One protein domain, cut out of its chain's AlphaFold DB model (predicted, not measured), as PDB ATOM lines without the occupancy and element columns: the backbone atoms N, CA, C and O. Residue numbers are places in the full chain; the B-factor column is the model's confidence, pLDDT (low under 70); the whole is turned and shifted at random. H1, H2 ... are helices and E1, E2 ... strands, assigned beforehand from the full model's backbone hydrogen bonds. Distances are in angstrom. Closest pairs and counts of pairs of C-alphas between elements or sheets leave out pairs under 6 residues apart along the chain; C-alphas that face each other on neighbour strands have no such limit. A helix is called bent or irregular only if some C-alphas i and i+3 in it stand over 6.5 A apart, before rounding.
ATOM      1  N   GLN A   2      76.569 134.516 179.279       85.31
ATOM      2  CA  GLN A   2      76.503 134.637 177.810       85.31
ATOM      3  C   GLN A   2      76.700 136.072 177.275       85.31
ATOM      4  O   GLN A   2      77.531 136.276 176.396       85.31
ATOM      5  N   ASN A   3      76.023 137.071 177.853       83.12
ATOM      6  CA  ASN A   3      76.135 138.469 177.402       83.12
ATOM      7  C   ASN A   3      77.545 139.060 177.601       83.12
ATOM      8  O   ASN A   3      77.993 139.860 176.788       83.12
ATOM      9  N   ILE A   4      78.259 138.650 178.657       81.19
ATOM     10  CA  ILE A   4      79.628 139.116 178.932       81.19
ATOM     11  C   ILE A   4      80.595 138.522 177.905       81.19
ATOM     12  O   ILE A   4      81.356 139.261 177.291       81.19
ATOM     13  N   MET A   5      80.488 137.215 177.632       87.12
ATOM     14  CA  MET A   5      81.317 136.558 176.612       87.12
ATOM     15  C   MET A   5      81.113 137.176 175.220       87.12
ATOM     16  O   MET A   5      82.064 137.353 174.460       87.12
ATOM     17  N   GLN A   6      79.869 137.526 174.875       86.19
ATOM     18  CA  GLN A   6      79.566 138.210 173.614       86.19
ATOM     19  C   GLN A   6      80.206 139.601 173.544       86.19
ATOM     20  O   GLN A   6      80.716 139.989 172.490       86.19
ATOM     21  N   LEU A   7      80.212 140.338 174.656       85.81
ATOM     22  CA  LEU A   7      80.802 141.671 174.737       85.81
ATOM     23  C   LEU A   7      82.331 141.630 174.593       85.81
ATOM     24  O   LEU A   7      82.887 142.379 173.792       85.81
ATOM     25  N   GLU A   8      82.998 140.704 175.283       84.00
ATOM     26  CA  GLU A   8      84.448 140.482 175.177       84.00
ATOM     27  C   GLU A   8      84.864 140.079 173.754       84.00
ATOM     28  O   GLU A   8      85.785 140.655 173.169       84.00
ATOM     29  N   SER A   9      84.134 139.138 173.147       85.81
ATOM     30  CA  SER A   9      84.372 138.706 171.762       85.81
ATOM     31  C   SER A   9      84.189 139.853 170.757       85.81
ATOM     32  O   SER A   9      84.954 139.989 169.792       85.81
ATOM     33  N   SER A  10      83.217 140.736 171.008       84.25
ATOM     34  CA  SER A  10      82.986 141.930 170.190       84.25
ATOM     35  C   SER A  10      84.147 142.920 170.289       84.25
ATOM     36  O   SER A  10      84.593 143.429 169.260       84.25
ATOM     37  N   HIS A  11      84.690 143.147 171.492       83.69
ATOM     38  CA  HIS A  11      85.872 143.995 171.688       83.69
ATOM     39  C   HIS A  11      87.071 143.469 170.895       83.69
ATOM     40  O   HIS A  11      87.659 144.202 170.099       83.69
ATOM     41  N   HIS A  12      87.371 142.174 171.022       80.25
ATOM     42  CA  HIS A  12      88.470 141.553 170.286       80.25
ATOM     43  C   HIS A  12      88.282 141.643 168.760       80.25
ATOM     44  O   HIS A  12      89.219 141.945 168.018       80.25
ATOM     45  N   THR A  13      87.057 141.429 168.274       83.12
ATOM     46  CA  THR A  13      86.733 141.557 166.845       83.12
ATOM     47  C   THR A  13      86.931 142.987 166.341       83.12
ATOM     48  O   THR A  13      87.439 143.178 165.235       83.12
ATOM     49  N   ASN A  14      86.557 143.992 167.135       78.19
ATOM     50  CA  ASN A  14      86.728 145.396 166.774       78.19
ATOM     51  C   ASN A  14      88.201 145.799 166.725       78.19
ATOM     52  O   ASN A  14      88.607 146.410 165.740       78.19
ATOM     53  N   THR A  15      89.003 145.388 167.711       73.88
ATOM     54  CA  THR A  15      90.469 145.528 167.691       73.88
ATOM     55  C   THR A  15      91.057 144.986 166.388       73.88
ATOM     56  O   THR A  15      91.770 145.692 165.679       73.88
ATOM     57  N   ARG A  16      90.667 143.770 165.981       71.69
ATOM     58  CA  ARG A  16      91.170 143.137 164.748       71.69
ATOM     59  C   ARG A  16      90.769 143.846 163.453       71.69
ATOM     60  O   ARG A  16      91.425 143.645 162.435       71.69
ATOM     61  N   LYS A  17      89.687 144.628 163.458       71.31
ATOM     62  CA  LYS A  17      89.215 145.388 162.287       71.31
ATOM     63  C   LYS A  17      89.889 146.758 162.146       71.31
ATOM     64  O   LYS A  17      89.602 147.468 161.181       71.31
ATOM     65  N   ARG A  18      90.765 147.151 163.078       68.00
ATOM     66  CA  ARG A  18      91.481 148.433 163.014       68.00
ATOM     67  C   ARG A  18      92.564 148.424 161.939       68.00
ATOM     68  O   ARG A  18      93.092 147.384 161.551       68.00
ATOM     69  N   LYS A  19      92.885 149.619 161.434       63.09
ATOM     70  CA  LYS A  19      93.942 149.812 160.433       63.09
ATOM     71  C   LYS A  19      95.300 149.425 161.032       63.09
ATOM     72  O   LYS A  19      95.615 149.823 162.149       63.09
ATOM     73  N   GLU A  27      96.952 150.556 172.872       73.19
ATOM     74  CA  GLU A  27      95.647 150.193 172.332       73.19
ATOM     75  C   GLU A  27      94.544 150.285 173.401       73.19
ATOM     76  O   GLU A  27      94.040 149.277 173.899       73.19
ATOM     77  N   PHE A  28      94.131 151.502 173.762       83.25
ATOM     78  CA  PHE A  28      92.977 151.701 174.636       83.25
ATOM     79  C   PHE A  28      91.702 151.998 173.851       83.25
ATOM     80  O   PHE A  28      91.605 152.972 173.105       83.25
ATOM     81  N   ASP A  29      90.677 151.191 174.095       85.88
ATOM     82  CA  ASP A  29      89.309 151.496 173.703       85.88
ATOM     83  C   ASP A  29      88.336 150.985 174.761       85.88
ATOM     84  O   ASP A  29      88.691 150.270 175.698       85.88
ATOM     85  N   TYR A  30      87.089 151.386 174.607       89.06
ATOM     86  CA  TYR A  30      85.976 150.938 175.415       89.06
ATOM     87  C   TYR A  30      84.813 150.584 174.493       89.06
ATOM     88  O   TYR A  30      84.814 150.945 173.318       89.06
ATOM     89  N   LEU A  31      83.777 149.920 174.996       90.31
ATOM     90  CA  LEU A  31      82.514 149.700 174.281       90.31
ATOM     91  C   LEU A  31      81.347 150.144 175.148       90.31
ATOM     92  O   LEU A  31      81.358 149.941 176.359       90.31
ATOM     93  N   TYR A  32      80.325 150.725 174.523       92.12
ATOM     94  CA  TYR A  32      79.021 150.834 175.168       92.12
ATOM     95  C   TYR A  32      78.194 149.598 174.832       92.12
ATOM     96  O   TYR A  32      78.189 149.145 173.688       92.12
ATOM     97  N   GLY A  33      77.521 149.048 175.834       91.56
ATOM     98  CA  GLY A  33      76.659 147.882 175.704       91.56
ATOM     99  C   GLY A  33      75.272 148.164 176.260       91.56
ATOM    100  O   GLY A  33      75.103 148.999 177.145       91.56
ATOM    101  N   ILE A  34      74.277 147.450 175.744       93.94
ATOM    102  CA  ILE A  34      72.910 147.485 176.259       93.94
ATOM    103  C   ILE A  34      72.493 146.045 176.516       93.94
ATOM    104  O   ILE A  34      72.583 145.200 175.626       93.94
ATOM    105  N   VAL A  35      72.046 145.769 177.735       92.25
ATOM    106  CA  VAL A  35      71.431 144.494 178.108       92.25
ATOM    107  C   VAL A  35      70.010 144.790 178.547       92.25
ATOM    108  O   VAL A  35      69.781 145.726 179.306       92.25
ATOM    109  N   THR A  36      69.042 144.012 178.071       92.62
ATOM    110  CA  THR A  36      67.641 144.223 178.431       92.62
ATOM    111  C   THR A  36      66.886 142.910 178.590       92.62
ATOM    112  O   THR A  36      67.162 141.934 177.893       92.62
ATOM    113  N   THR A  37      65.921 142.905 179.510       92.56
ATOM    114  CA  THR A  37      64.899 141.857 179.689       92.56
ATOM    115  C   THR A  37      63.585 142.227 178.984       92.56
ATOM    116  O   THR A  37      62.524 141.731 179.351       92.56
ATOM    117  N   ALA A  38      63.652 143.126 177.994       89.50
ATOM    118  CA  ALA A  38      62.559 143.907 177.402       89.50
ATOM    119  C   ALA A  38      62.021 145.020 178.317       89.50
ATOM    120  O   ALA A  38      61.898 146.165 177.872       89.50
ATOM    121  N   SER A  39      61.751 144.708 179.586       92.25
ATOM    122  CA  SER A  39      61.228 145.686 180.548       92.25
ATOM    123  C   SER A  39      62.338 146.446 181.268       92.25
ATOM    124  O   SER A  39      62.272 147.667 181.367       92.25
ATOM    125  N   ASP A  40      63.385 145.761 181.726       94.00
ATOM    126  CA  ASP A  40      64.520 146.402 182.395       94.00
ATOM    127  C   ASP A  40      65.658 146.627 181.405       94.00
ATOM    128  O   ASP A  40      65.942 145.772 180.560       94.00
ATOM    129  N   TRP A  41      66.306 147.784 181.502       95.75
ATOM    130  CA  TRP A  41      67.379 148.213 180.615       95.75
ATOM    131  C   TRP A  41      68.624 148.557 181.425       95.75
ATOM    132  O   TRP A  41      68.600 149.397 182.320       95.75
ATOM    133  N   TYR A  42      69.732 147.922 181.065       93.25
ATOM    134  CA  TYR A  42      71.030 148.093 181.697       93.25
ATOM    135  C   TYR A  42      72.005 148.644 180.663       93.25
ATOM    136  O   TYR A  42      72.257 148.008 179.634       93.25
ATOM    137  N   PHE A  43      72.563 149.820 180.938       93.56
ATOM    138  CA  PHE A  43      73.580 150.428 180.088       93.56
ATOM    139  C   PHE A  43      74.957 150.103 180.642       93.56
ATOM    140  O   PHE A  43      75.243 150.342 181.815       93.56
ATOM    141  N   LEU A  44      75.809 149.549 179.791       92.12
ATOM    142  CA  LEU A  44      77.128 149.066 180.157       92.12
ATOM    143  C   LEU A  44      78.214 149.897 179.487       92.12
ATOM    144  O   LEU A  44      78.073 150.318 178.338       92.12
ATOM    145  N   MET A  45      79.335 150.055 180.181       91.81
ATOM    146  CA  MET A  45      80.597 150.482 179.597       91.81
ATOM    147  C   MET A  45      81.638 149.397 179.855       91.81
ATOM    148  O   MET A  45      81.987 149.120 180.999       91.81
ATOM    149  N   TYR A  46      82.113 148.770 178.788       90.50
ATOM    150  CA  TYR A  46      83.187 147.788 178.827       90.50
ATOM    151  C   TYR A  46      84.520 148.476 178.573       90.50
ATOM    152  O   TYR A  46      84.665 149.192 177.586       90.50
ATOM    153  N   THR A  47      85.490 148.208 179.432       88.12
ATOM    154  CA  THR A  47      86.915 148.461 179.207       88.12
ATOM    155  C   THR A  47      87.646 147.119 179.317       88.12
ATOM    156  O   THR A  47      87.106 146.213 179.958       88.12
ATOM    157  N   PRO A  48      88.862 146.969 178.763       80.50
ATOM    158  CA  PRO A  48      89.658 145.751 178.937       80.50
ATOM    159  C   PRO A  48      89.861 145.345 180.406       80.50
ATOM    160  O   PRO A  48      90.073 144.176 180.707       80.50
ATOM    161  N   GLU A  49      89.783 146.308 181.326       85.12
ATOM    162  CA  GLU A  49      90.008 146.105 182.756       85.12
ATOM    163  C   GLU A  49      88.724 145.735 183.507       85.12
ATOM    164  O   GLU A  49      88.746 144.891 184.404       85.12
ATOM    165  N   ARG A  50      87.607 146.413 183.204       88.00
ATOM    166  CA  ARG A  50      86.360 146.331 183.979       88.00
ATOM    167  C   ARG A  50      85.113 146.616 183.146       88.00
ATOM    168  O   ARG A  50      85.135 147.388 182.184       88.00
ATOM    169  N   ILE A  51      83.995 146.055 183.606       89.69
ATOM    170  CA  ILE A  51      82.648 146.352 183.114       89.69
ATOM    171  C   ILE A  51      81.937 147.233 184.135       89.69
ATOM    172  O   ILE A  51      81.794 146.861 185.299       89.69
ATOM    173  N   TYR A  52      81.458 148.382 183.680       90.25
ATOM    174  CA  TYR A  52      80.648 149.306 184.461       90.25
ATOM    175  C   TYR A  52      79.191 149.205 184.022       90.25
ATOM    176  O   TYR A  52      78.917 149.049 182.834       90.25
ATOM    177  N   CYS A  53      78.268 149.317 184.974       90.19
ATOM    178  CA  CYS A  53      76.830 149.349 184.727       90.19
ATOM    179  C   CYS A  53      76.252 150.679 185.219       90.19
ATOM    180  O   CYS A  53      76.701 151.214 186.238       90.19
ATOM    181  N   SER A  54      75.263 151.213 184.505       88.56
ATOM    182  CA  SER A  54      74.488 152.367 184.951       88.56
ATOM    183  C   SER A  54      73.856 152.104 186.317       88.56
ATOM    184  O   SER A  54      73.312 151.027 186.549       88.56
ATOM    185  N   LYS A  55      73.907 153.099 187.209       83.31
ATOM    186  CA  LYS A  55      73.318 153.006 188.554       83.31
ATOM    187  C   LYS A  55      71.807 153.247 188.576       83.31
ATOM    188  O   LYS A  55      71.157 152.836 189.527       83.31
ATOM    189  N   ASP A  56      71.276 153.950 187.578       86.38
ATOM    190  CA  ASP A  56      69.856 154.293 187.530       86.38
ATOM    191  C   ASP A  56      69.008 153.120 187.036       86.38
ATOM    192  O   ASP A  56      69.407 152.402 186.117       86.38
ATOM    193  N   ASP A  57      67.785 153.025 187.559       86.56
ATOM    194  CA  ASP A  57      66.776 152.111 187.035       86.56
ATOM    195  C   ASP A  57      66.114 152.682 185.773       86.56
ATOM    196  O   ASP A  57      65.463 153.745 185.765       86.56
ATOM    197  N   TYR A  58      66.268 151.939 184.679       94.12
ATOM    198  CA  TYR A  58      65.581 152.166 183.414       94.12
ATOM    199  C   TYR A  58      64.579 151.040 183.188       94.12
ATOM    200  O   TYR A  58      64.896 150.008 182.605       94.12
ATOM    201  N   HIS A  59      63.356 151.266 183.661       94.00
ATOM    202  CA  HIS A  59      62.257 150.325 183.525       94.00
ATOM    203  C   HIS A  59      61.202 150.856 182.551       94.00
ATOM    204  O   HIS A  59      60.739 151.996 182.664       94.00
ATOM    205  N   ILE A  60      60.808 150.007 181.611       94.19
ATOM    206  CA  ILE A  60      59.675 150.193 180.718       94.19
ATOM    207  C   ILE A  60      58.662 149.111 181.072       94.19
ATOM    208  O   ILE A  60      58.846 147.940 180.753       94.19
ATOM    209  N   ALA A  61      57.576 149.507 181.732       88.19
ATOM    210  CA  ALA A  61      56.505 148.572 182.026       88.19
ATOM    211  C   ALA A  61      55.860 148.128 180.708       88.19
ATOM    212  O   ALA A  61      55.430 148.974 179.928       88.19
ATOM    213  N   LEU A  62      55.789 146.815 180.485       87.56
ATOM    214  CA  LEU A  62      55.097 146.179 179.365       87.56
ATOM    215  C   LEU A  62      53.955 145.329 179.936       87.56
ATOM    216  O   LEU A  62      54.155 144.188 180.339       87.56
ATOM    217  N   ASN A  63      52.763 145.914 180.056       87.06
ATOM    218  CA  ASN A  63      51.573 145.246 180.576       87.06
ATOM    219  C   ASN A  63      50.315 145.679 179.808       87.06
ATOM    220  O   ASN A  63      50.329 146.659 179.066       87.06
ATOM    221  N   GLU A  64      49.209 144.961 180.006       88.00
ATOM    222  CA  GLU A  64      47.959 145.171 179.259       88.00
ATOM    223  C   GLU A  64      47.366 146.582 179.406       88.00
ATOM    224  O   GLU A  64      46.631 147.039 178.532       88.00
ATOM    225  N   LYS A  65      47.698 147.312 180.483       84.69
ATOM    226  CA  LYS A  65      47.156 148.661 180.728       84.69
ATOM    227  C   LYS A  65      47.617 149.670 179.676       84.69
ATOM    228  O   LYS A  65      46.901 150.632 179.419       84.69
ATOM    229  N   ILE A  66      48.745 149.405 179.019       88.44
ATOM    230  CA  ILE A  66      49.307 150.243 177.952       88.44
ATOM    231  C   ILE A  66      48.358 150.362 176.762       88.44
ATOM    232  O   ILE A  66      48.336 151.386 176.091       88.44
ATOM    233  N   MET A  67      47.529 149.340 176.515       86.19
ATOM    234  CA  MET A  67      46.534 149.393 175.441       86.19
ATOM    235  C   MET A  67      45.439 150.437 175.701       86.19
ATOM    236  O   MET A  67      44.737 150.826 174.773       86.19
ATOM    237  N   LYS A  68      45.273 150.875 176.956       90.44
ATOM    238  CA  LYS A  68      44.288 151.884 177.364       90.44
ATOM    239  C   LYS A  68      44.921 153.259 177.568       90.44
ATOM    240  O   LYS A  68      44.298 154.256 177.226       90.44
ATOM    241  N   ASP A  69      46.130 153.302 178.124       91.56
ATOM    242  CA  ASP A  69      46.922 154.520 178.303       91.56
ATOM    243  C   ASP A  69      48.417 154.202 178.178       91.56
ATOM    244  O   ASP A  69      48.983 153.442 178.967       91.56
ATOM    245  N   ASP A  70      49.062 154.805 177.184       93.31
ATOM    246  CA  ASP A  70      50.462 154.586 176.843       93.31
ATOM    247  C   ASP A  70      51.408 155.651 177.430       93.31
ATOM    248  O   ASP A  70      52.600 155.652 177.112       93.31
ATOM    249  N   ALA A  71      50.918 156.586 178.256       93.38
ATOM    250  CA  ALA A  71      51.720 157.702 178.763       93.38
ATOM    251  C   ALA A  71      52.983 157.228 179.504       93.38
ATOM    252  O   ALA A  71      54.079 157.760 179.298       93.38
ATOM    253  N   GLU A  72      52.843 156.179 180.313       90.75
ATOM    254  CA  GLU A  72      53.940 155.543 181.043       90.75
ATOM    255  C   GLU A  72      54.943 154.858 180.106       90.75
ATOM    256  O   GLU A  72      56.155 155.034 180.263       90.75
ATOM    257  N   LEU A  73      54.451 154.166 179.069       93.06
ATOM    258  CA  LEU A  73      55.292 153.564 178.033       93.06
ATOM    259  C   LEU A  73      56.110 154.642 177.315       93.06
ATOM    260  O   LEU A  73      57.335 154.549 177.242       93.06
ATOM    261  N   ARG A  74      55.452 155.700 176.826       93.69
ATOM    262  CA  ARG A  74      56.112 156.812 176.125       93.69
ATOM    263  C   ARG A  74      57.151 157.495 177.006       93.69
ATOM    264  O   ARG A  74      58.229 157.837 176.518       93.69
ATOM    265  N   ARG A  75      56.866 157.672 178.301       93.56
ATOM    266  CA  ARG A  75      57.814 158.242 179.266       93.56
ATOM    267  C   ARG A  75      59.042 157.349 179.448       93.56
ATOM    268  O   ARG A  75      60.162 157.857 179.373       93.56
ATOM    269  N   GLY A  76      58.841 156.044 179.635       94.00
ATOM    270  CA  GLY A  76      59.923 155.063 179.760       94.00
ATOM    271  C   GLY A  76      60.795 154.993 178.504       94.00
ATOM    272  O   GLY A  76      62.013 155.160 178.583       94.00
ATOM    273  N   VAL A  77      60.169 154.863 177.328       94.75
ATOM    274  CA  VAL A  77      60.857 154.851 176.026       94.75
ATOM    275  C   VAL A  77      61.643 156.142 175.814       94.75
ATOM    276  O   VAL A  77      62.817 156.090 175.458       94.75
ATOM    277  N   LYS A  78      61.047 157.310 176.086       96.31
ATOM    278  CA  LYS A  78      61.739 158.600 175.954       96.31
ATOM    279  C   LYS A  78      62.972 158.681 176.859       96.31
ATOM    280  O   LYS A  78      63.995 159.207 176.423       96.31
ATOM    281  N   LYS A  79      62.898 158.148 178.085       95.44
ATOM    282  CA  LYS A  79      64.037 158.089 179.016       95.44
ATOM    283  C   LYS A  79      65.164 157.213 178.454       95.44
ATOM    284  O   LYS A  79      66.286 157.695 178.336       95.44
ATOM    285  N   VAL A  80      64.857 155.977 178.049       96.06
ATOM    286  CA  VAL A  80      65.831 155.029 177.465       96.06
ATOM    287  C   VAL A  80      66.467 155.594 176.193       96.06
ATOM    288  O   VAL A  80      67.691 155.616 176.070       96.06
ATOM    289  N   MET A  81      65.658 156.132 175.279       96.88
ATOM    290  CA  MET A  81      66.157 156.744 174.045       96.88
ATOM    291  C   MET A  81      67.042 157.961 174.318       96.88
ATOM    292  O   MET A  81      68.033 158.156 173.619       96.88
ATOM    293  N   GLY A  82      66.735 158.753 175.348       96.69
ATOM    294  CA  GLY A  82      67.583 159.865 175.777       96.69
ATOM    295  C   GLY A  82      68.991 159.412 176.165       96.69
ATOM    296  O   GLY A  82      69.966 160.031 175.740       96.69
ATOM    297  N   VAL A  83      69.105 158.299 176.898       95.31
ATOM    298  CA  VAL A  83      70.407 157.709 177.245       95.31
ATOM    299  C   VAL A  83      71.136 157.226 175.998       95.31
ATOM    300  O   VAL A  83      72.290 157.590 175.807       95.31
ATOM    301  N   ILE A  84      70.468 156.472 175.118       95.81
ATOM    302  CA  ILE A  84      71.076 155.958 173.878       95.81
ATOM    303  C   ILE A  84      71.625 157.107 173.029       95.81
ATOM    304  O   ILE A  84      72.775 157.061 172.597       95.81
ATOM    305  N   VAL A  85      70.839 158.168 172.831       97.44
ATOM    306  CA  VAL A  85      71.286 159.359 172.096       97.44
ATOM    307  C   VAL A  85      72.482 160.014 172.788       97.44
ATOM    308  O   VAL A  85      73.419 160.421 172.106       97.44
ATOM    309  N   GLY A  86      72.482 160.094 174.121       95.25
ATOM    310  CA  GLY A  86      73.619 160.592 174.897       95.25
ATOM    311  C   GLY A  86      74.896 159.780 174.669       95.25
ATOM    312  O   GLY A  86      75.938 160.363 174.393       95.25
ATOM    313  N   LEU A  87      74.805 158.447 174.705       93.94
ATOM    314  CA  LEU A  87      75.933 157.541 174.453       93.94
ATOM    315  C   LEU A  87      76.451 157.636 173.011       93.94
ATOM    316  O   LEU A  87      77.654 157.554 172.777       93.94
ATOM    317  N   LEU A  88      75.562 157.819 172.031       94.69
ATOM    318  CA  LEU A  88      75.963 158.005 170.635       94.69
ATOM    319  C   LEU A  88      76.681 159.342 170.429       94.69
ATOM    320  O   LEU A  88      77.715 159.379 169.767       94.69
ATOM    321  N   LYS A  89      76.168 160.426 171.018       95.31
ATOM    322  CA  LYS A  89      76.816 161.745 170.962       95.31
ATOM    323  C   LYS A  89      78.181 161.728 171.635       95.31
ATOM    324  O   LYS A  89      79.142 162.183 171.033       95.31
ATOM    325  N   ASP A  90      78.266 161.125 172.822       92.06
ATOM    326  CA  ASP A  90      79.524 160.896 173.535       92.06
ATOM    327  C   ASP A  90      80.588 160.289 172.621       92.06
ATOM    328  O   ASP A  90      81.683 160.829 172.503       92.06
ATOM    329  N   ARG A  91      80.238 159.211 171.910       89.88
ATOM    330  CA  ARG A  91      81.177 158.532 171.014       89.88
ATOM    331  C   ARG A  91      81.609 159.346 169.816       89.88
ATOM    332  O   ARG A  91      82.740 159.181 169.385       89.88
ATOM    333  N   VAL A  92      80.726 160.173 169.273       90.75
ATOM    334  CA  VAL A  92      81.059 161.035 168.133       90.75
ATOM    335  C   VAL A  92      81.948 162.204 168.564       90.75
ATOM    336  O   VAL A  92      82.758 162.676 167.774       90.75
ATOM    337  N   GLU A  93      81.807 162.676 169.804       91.25
ATOM    338  CA  GLU A  93      82.566 163.813 170.338       91.25
ATOM    339  C   GLU A  93      83.960 163.435 170.863       91.25
ATOM    340  O   GLU A  93      84.822 164.304 170.994       91.25
ATOM    341  N   VAL A  94      84.191 162.165 171.204       89.69
ATOM    342  CA  VAL A  94      85.473 161.698 171.745       89.69
ATOM    343  C   VAL A  94      86.463 161.465 170.610       89.69
ATOM    344  O   VAL A  94      86.209 160.670 169.710       89.69
ATOM    345  N   ASP A  95      87.612 162.136 170.689       87.31
ATOM    346  CA  ASP A  95      88.724 161.905 169.772       87.31
ATOM    347  C   ASP A  95      89.205 160.447 169.834       87.31
ATOM    348  O   ASP A  95      89.225 159.812 170.894       87.31
ATOM    349  N   ASP A  96      89.594 159.911 168.678       83.44
ATOM    350  CA  ASP A  96      89.896 158.492 168.527       83.44
ATOM    351  C   ASP A  96      91.230 158.068 169.164       83.44
ATOM    352  O   ASP A  96      91.498 156.860 169.236       83.44
ATOM    353  N   SER A  97      92.038 159.017 169.656       86.62
ATOM    354  CA  SER A  97      93.283 158.719 170.366       86.62
ATOM    355  C   SER A  97      93.048 157.928 171.662       86.62
ATOM    356  O   SER A  97      92.065 158.157 172.384       86.62
ATOM    357  N   PRO A  98      93.975 157.020 172.017       85.75
ATOM    358  CA  PRO A  98      93.909 156.264 173.266       85.75
ATOM    359  C   PRO A  98      93.783 157.149 174.512       85.75
ATOM    360  O   PRO A  98      92.967 156.870 175.393       85.75
ATOM    361  N   ASP A  99      94.537 158.249 174.565       89.12
ATOM    362  CA  ASP A  99      94.535 159.180 175.698       89.12
ATOM    363  C   ASP A  99      93.176 159.856 175.892       89.12
ATOM    364  O   ASP A  99      92.670 159.928 177.017       89.12
ATOM    365  N   SER A 100      92.541 160.292 174.801       89.75
ATOM    366  CA  SER A 100      91.211 160.907 174.843       89.75
ATOM    367  C   SER A 100      90.155 159.916 175.328       89.75
ATOM    368  O   SER A 100      89.336 160.248 176.193       89.75
ATOM    369  N   LYS A 101      90.221 158.668 174.854       89.56
ATOM    370  CA  LYS A 101      89.344 157.576 175.296       89.56
ATOM    371  C   LYS A 101      89.539 157.255 176.780       89.56
ATOM    372  O   LYS A 101      88.551 157.161 177.509       89.56
ATOM    373  N   ARG A 102      90.784 157.174 177.268       89.62
ATOM    374  CA  ARG A 102      91.097 156.982 178.701       89.62
ATOM    375  C   ARG A 102      90.595 158.131 179.561       89.62
ATOM    376  O   ARG A 102      90.002 157.920 180.616       89.62
ATOM    377  N   ALA A 103      90.829 159.365 179.123       90.44
ATOM    378  CA  ALA A 103      90.353 160.544 179.831       90.44
ATOM    379  C   ALA A 103      88.821 160.566 179.899       90.44
ATOM    380  O   ALA A 103      88.257 160.979 180.915       90.44
ATOM    381  N   ARG A 104      88.133 160.092 178.848       90.69
ATOM    382  CA  ARG A 104      86.674 159.991 178.842       90.69
ATOM    383  C   ARG A 104      86.162 158.945 179.825       90.69
ATOM    384  O   ARG A 104      85.291 159.278 180.625       90.69
ATOM    385  N   THR A 105      86.693 157.722 179.810       89.31
ATOM    386  CA  THR A 105      86.220 156.648 180.704       89.31
ATOM    387  C   THR A 105      86.396 157.021 182.176       89.31
ATOM    388  O   THR A 105      85.464 156.843 182.961       89.31
ATOM    389  N   LYS A 106      87.514 157.663 182.539       88.00
ATOM    390  CA  LYS A 106      87.761 158.187 183.896       88.00
ATOM    391  C   LYS A 106      86.686 159.161 184.397       88.00
ATOM    392  O   LYS A 106      86.461 159.239 185.596       88.00
ATOM    393  N   LYS A 107      85.978 159.885 183.520       85.06
ATOM    394  CA  LYS A 107      84.881 160.785 183.940       85.06
ATOM    395  C   LYS A 107      83.654 160.028 184.447       85.06
ATOM    396  O   LYS A 107      82.912 160.551 185.277       85.06
ATOM    397  N   PHE A 108      83.424 158.824 183.931       78.88
ATOM    398  CA  PHE A 108      82.283 157.984 184.300       78.88
ATOM    399  C   PHE A 108      82.605 157.037 185.454       78.88
ATOM    400  O   PHE A 108      81.721 156.657 186.222       78.88
ATOM    401  N   ILE A 109      83.881 156.691 185.591       73.06
ATOM    402  CA  ILE A 109      84.413 155.866 186.664       73.06
ATOM    403  C   ILE A 109      84.760 156.803 187.824       73.06
ATOM    404  O   ILE A 109      85.887 157.268 187.947       73.06
TER     405      ILE A 109
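Overview. This is residues 2 to 19 and 27 to 109 of the 111 residues of an uncharacterized protein of Rhizophagus irregularis (UniProt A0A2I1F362). A small sheet of three strands, E1 E2 E3, lies between two helices: the long H3 runs along one face and the shorter H1 slants over the other, three layers in all. Beyond one end of the sheet the chain reaches out to the little H2 and turns back into H3; past the last residues of H3 it turns again into H4, which only grazes the sheet. The printed part has 101 residues, with four named helices and three named strands in the order H1 E1 E2 E3 H2 H3 H4, and its class is mixed, helices and strands. The sheet's order is E1, E2, E3, a meander, each strand the antiparallel neighbour of the one before. The whole is loose, with a radius of gyration of the C-alphas of 16.2 A, and elongated, spanning 52 by 29 by 24 A.

Arrangement. Start with H1, residues 2 to 16, which is on the sheet of E1, residues 31 to 36, E2, residues 40 to 46, and E3, residues 51 to 53. It lies over E1 and E2 at a height over the sheet of 9.9 A, slantwise to the strands, at 37 degrees to E2 on the local plane. Its closest C-alphas to E1 are those of His 11 and Leu 31, 7.1 A apart. E1 and E2 form an antiparallel hairpin, their directions at 161 degrees; look for N 33 and O 44, within hydrogen-bond range at 2.9 A. E2 and E3 form another, at 147 degrees, with N 45 and O 52 at 2.9 A. Residues 58 to 59 pair briefly with residues 40 to 41 of E2, antiparallel. H2, residues 64 to 67, is not on the sheet; it is close to but not clearly touching H3, residues 71 to 93, with the closest C-alphas, Ile 66 and Leu 73, 6.8 A apart. H3 is on the face opposite H1, at a height over the sheet of 11.0 A, over E1 and E2 and along the strands, at 6 degrees to E1 on the local plane. The closest C-alphas of E1 and H3 are those of Tyr 32 and Leu 87, 7.4 A apart. H4, residues 98 to 108, only just grazes the sheet, with its residues 105 to 108, and is apart from H3. Every O i to N i+4 pair is within hydrogen-bond range in H1 and H3, and 5 of 7 are in H4; H2 is too short for such a pair.

Along the chain. Find C-alpha 2 at (76.503, 134.637, 177.810); from there H1 runs 21.4 A to C-alpha 16. E1 spans 16.4 A, E2 19.1 A, E3 6.7 A and H2 5.9 A. H3 begins at C-alpha 71, (51.720, 157.702, 178.763), and runs 32.6 A; H4 runs 16.1 A to C-alpha 108 at (82.283, 157.984, 184.300).

Size, cuts and confidence. The C-alphas of Lys 19 and Lys 68 are the two farthest apart, at 52.5 A. Residues 20 to 26 are not printed, and C-alphas 19 and 27 stand 12.0 A apart across this cut, in the link from H1 to E1. Of the links printed whole, E3 to H2 is short and the others are tight. The mean pLDDT of the printed part is 88.3, and residues 18 to 19 are under 70.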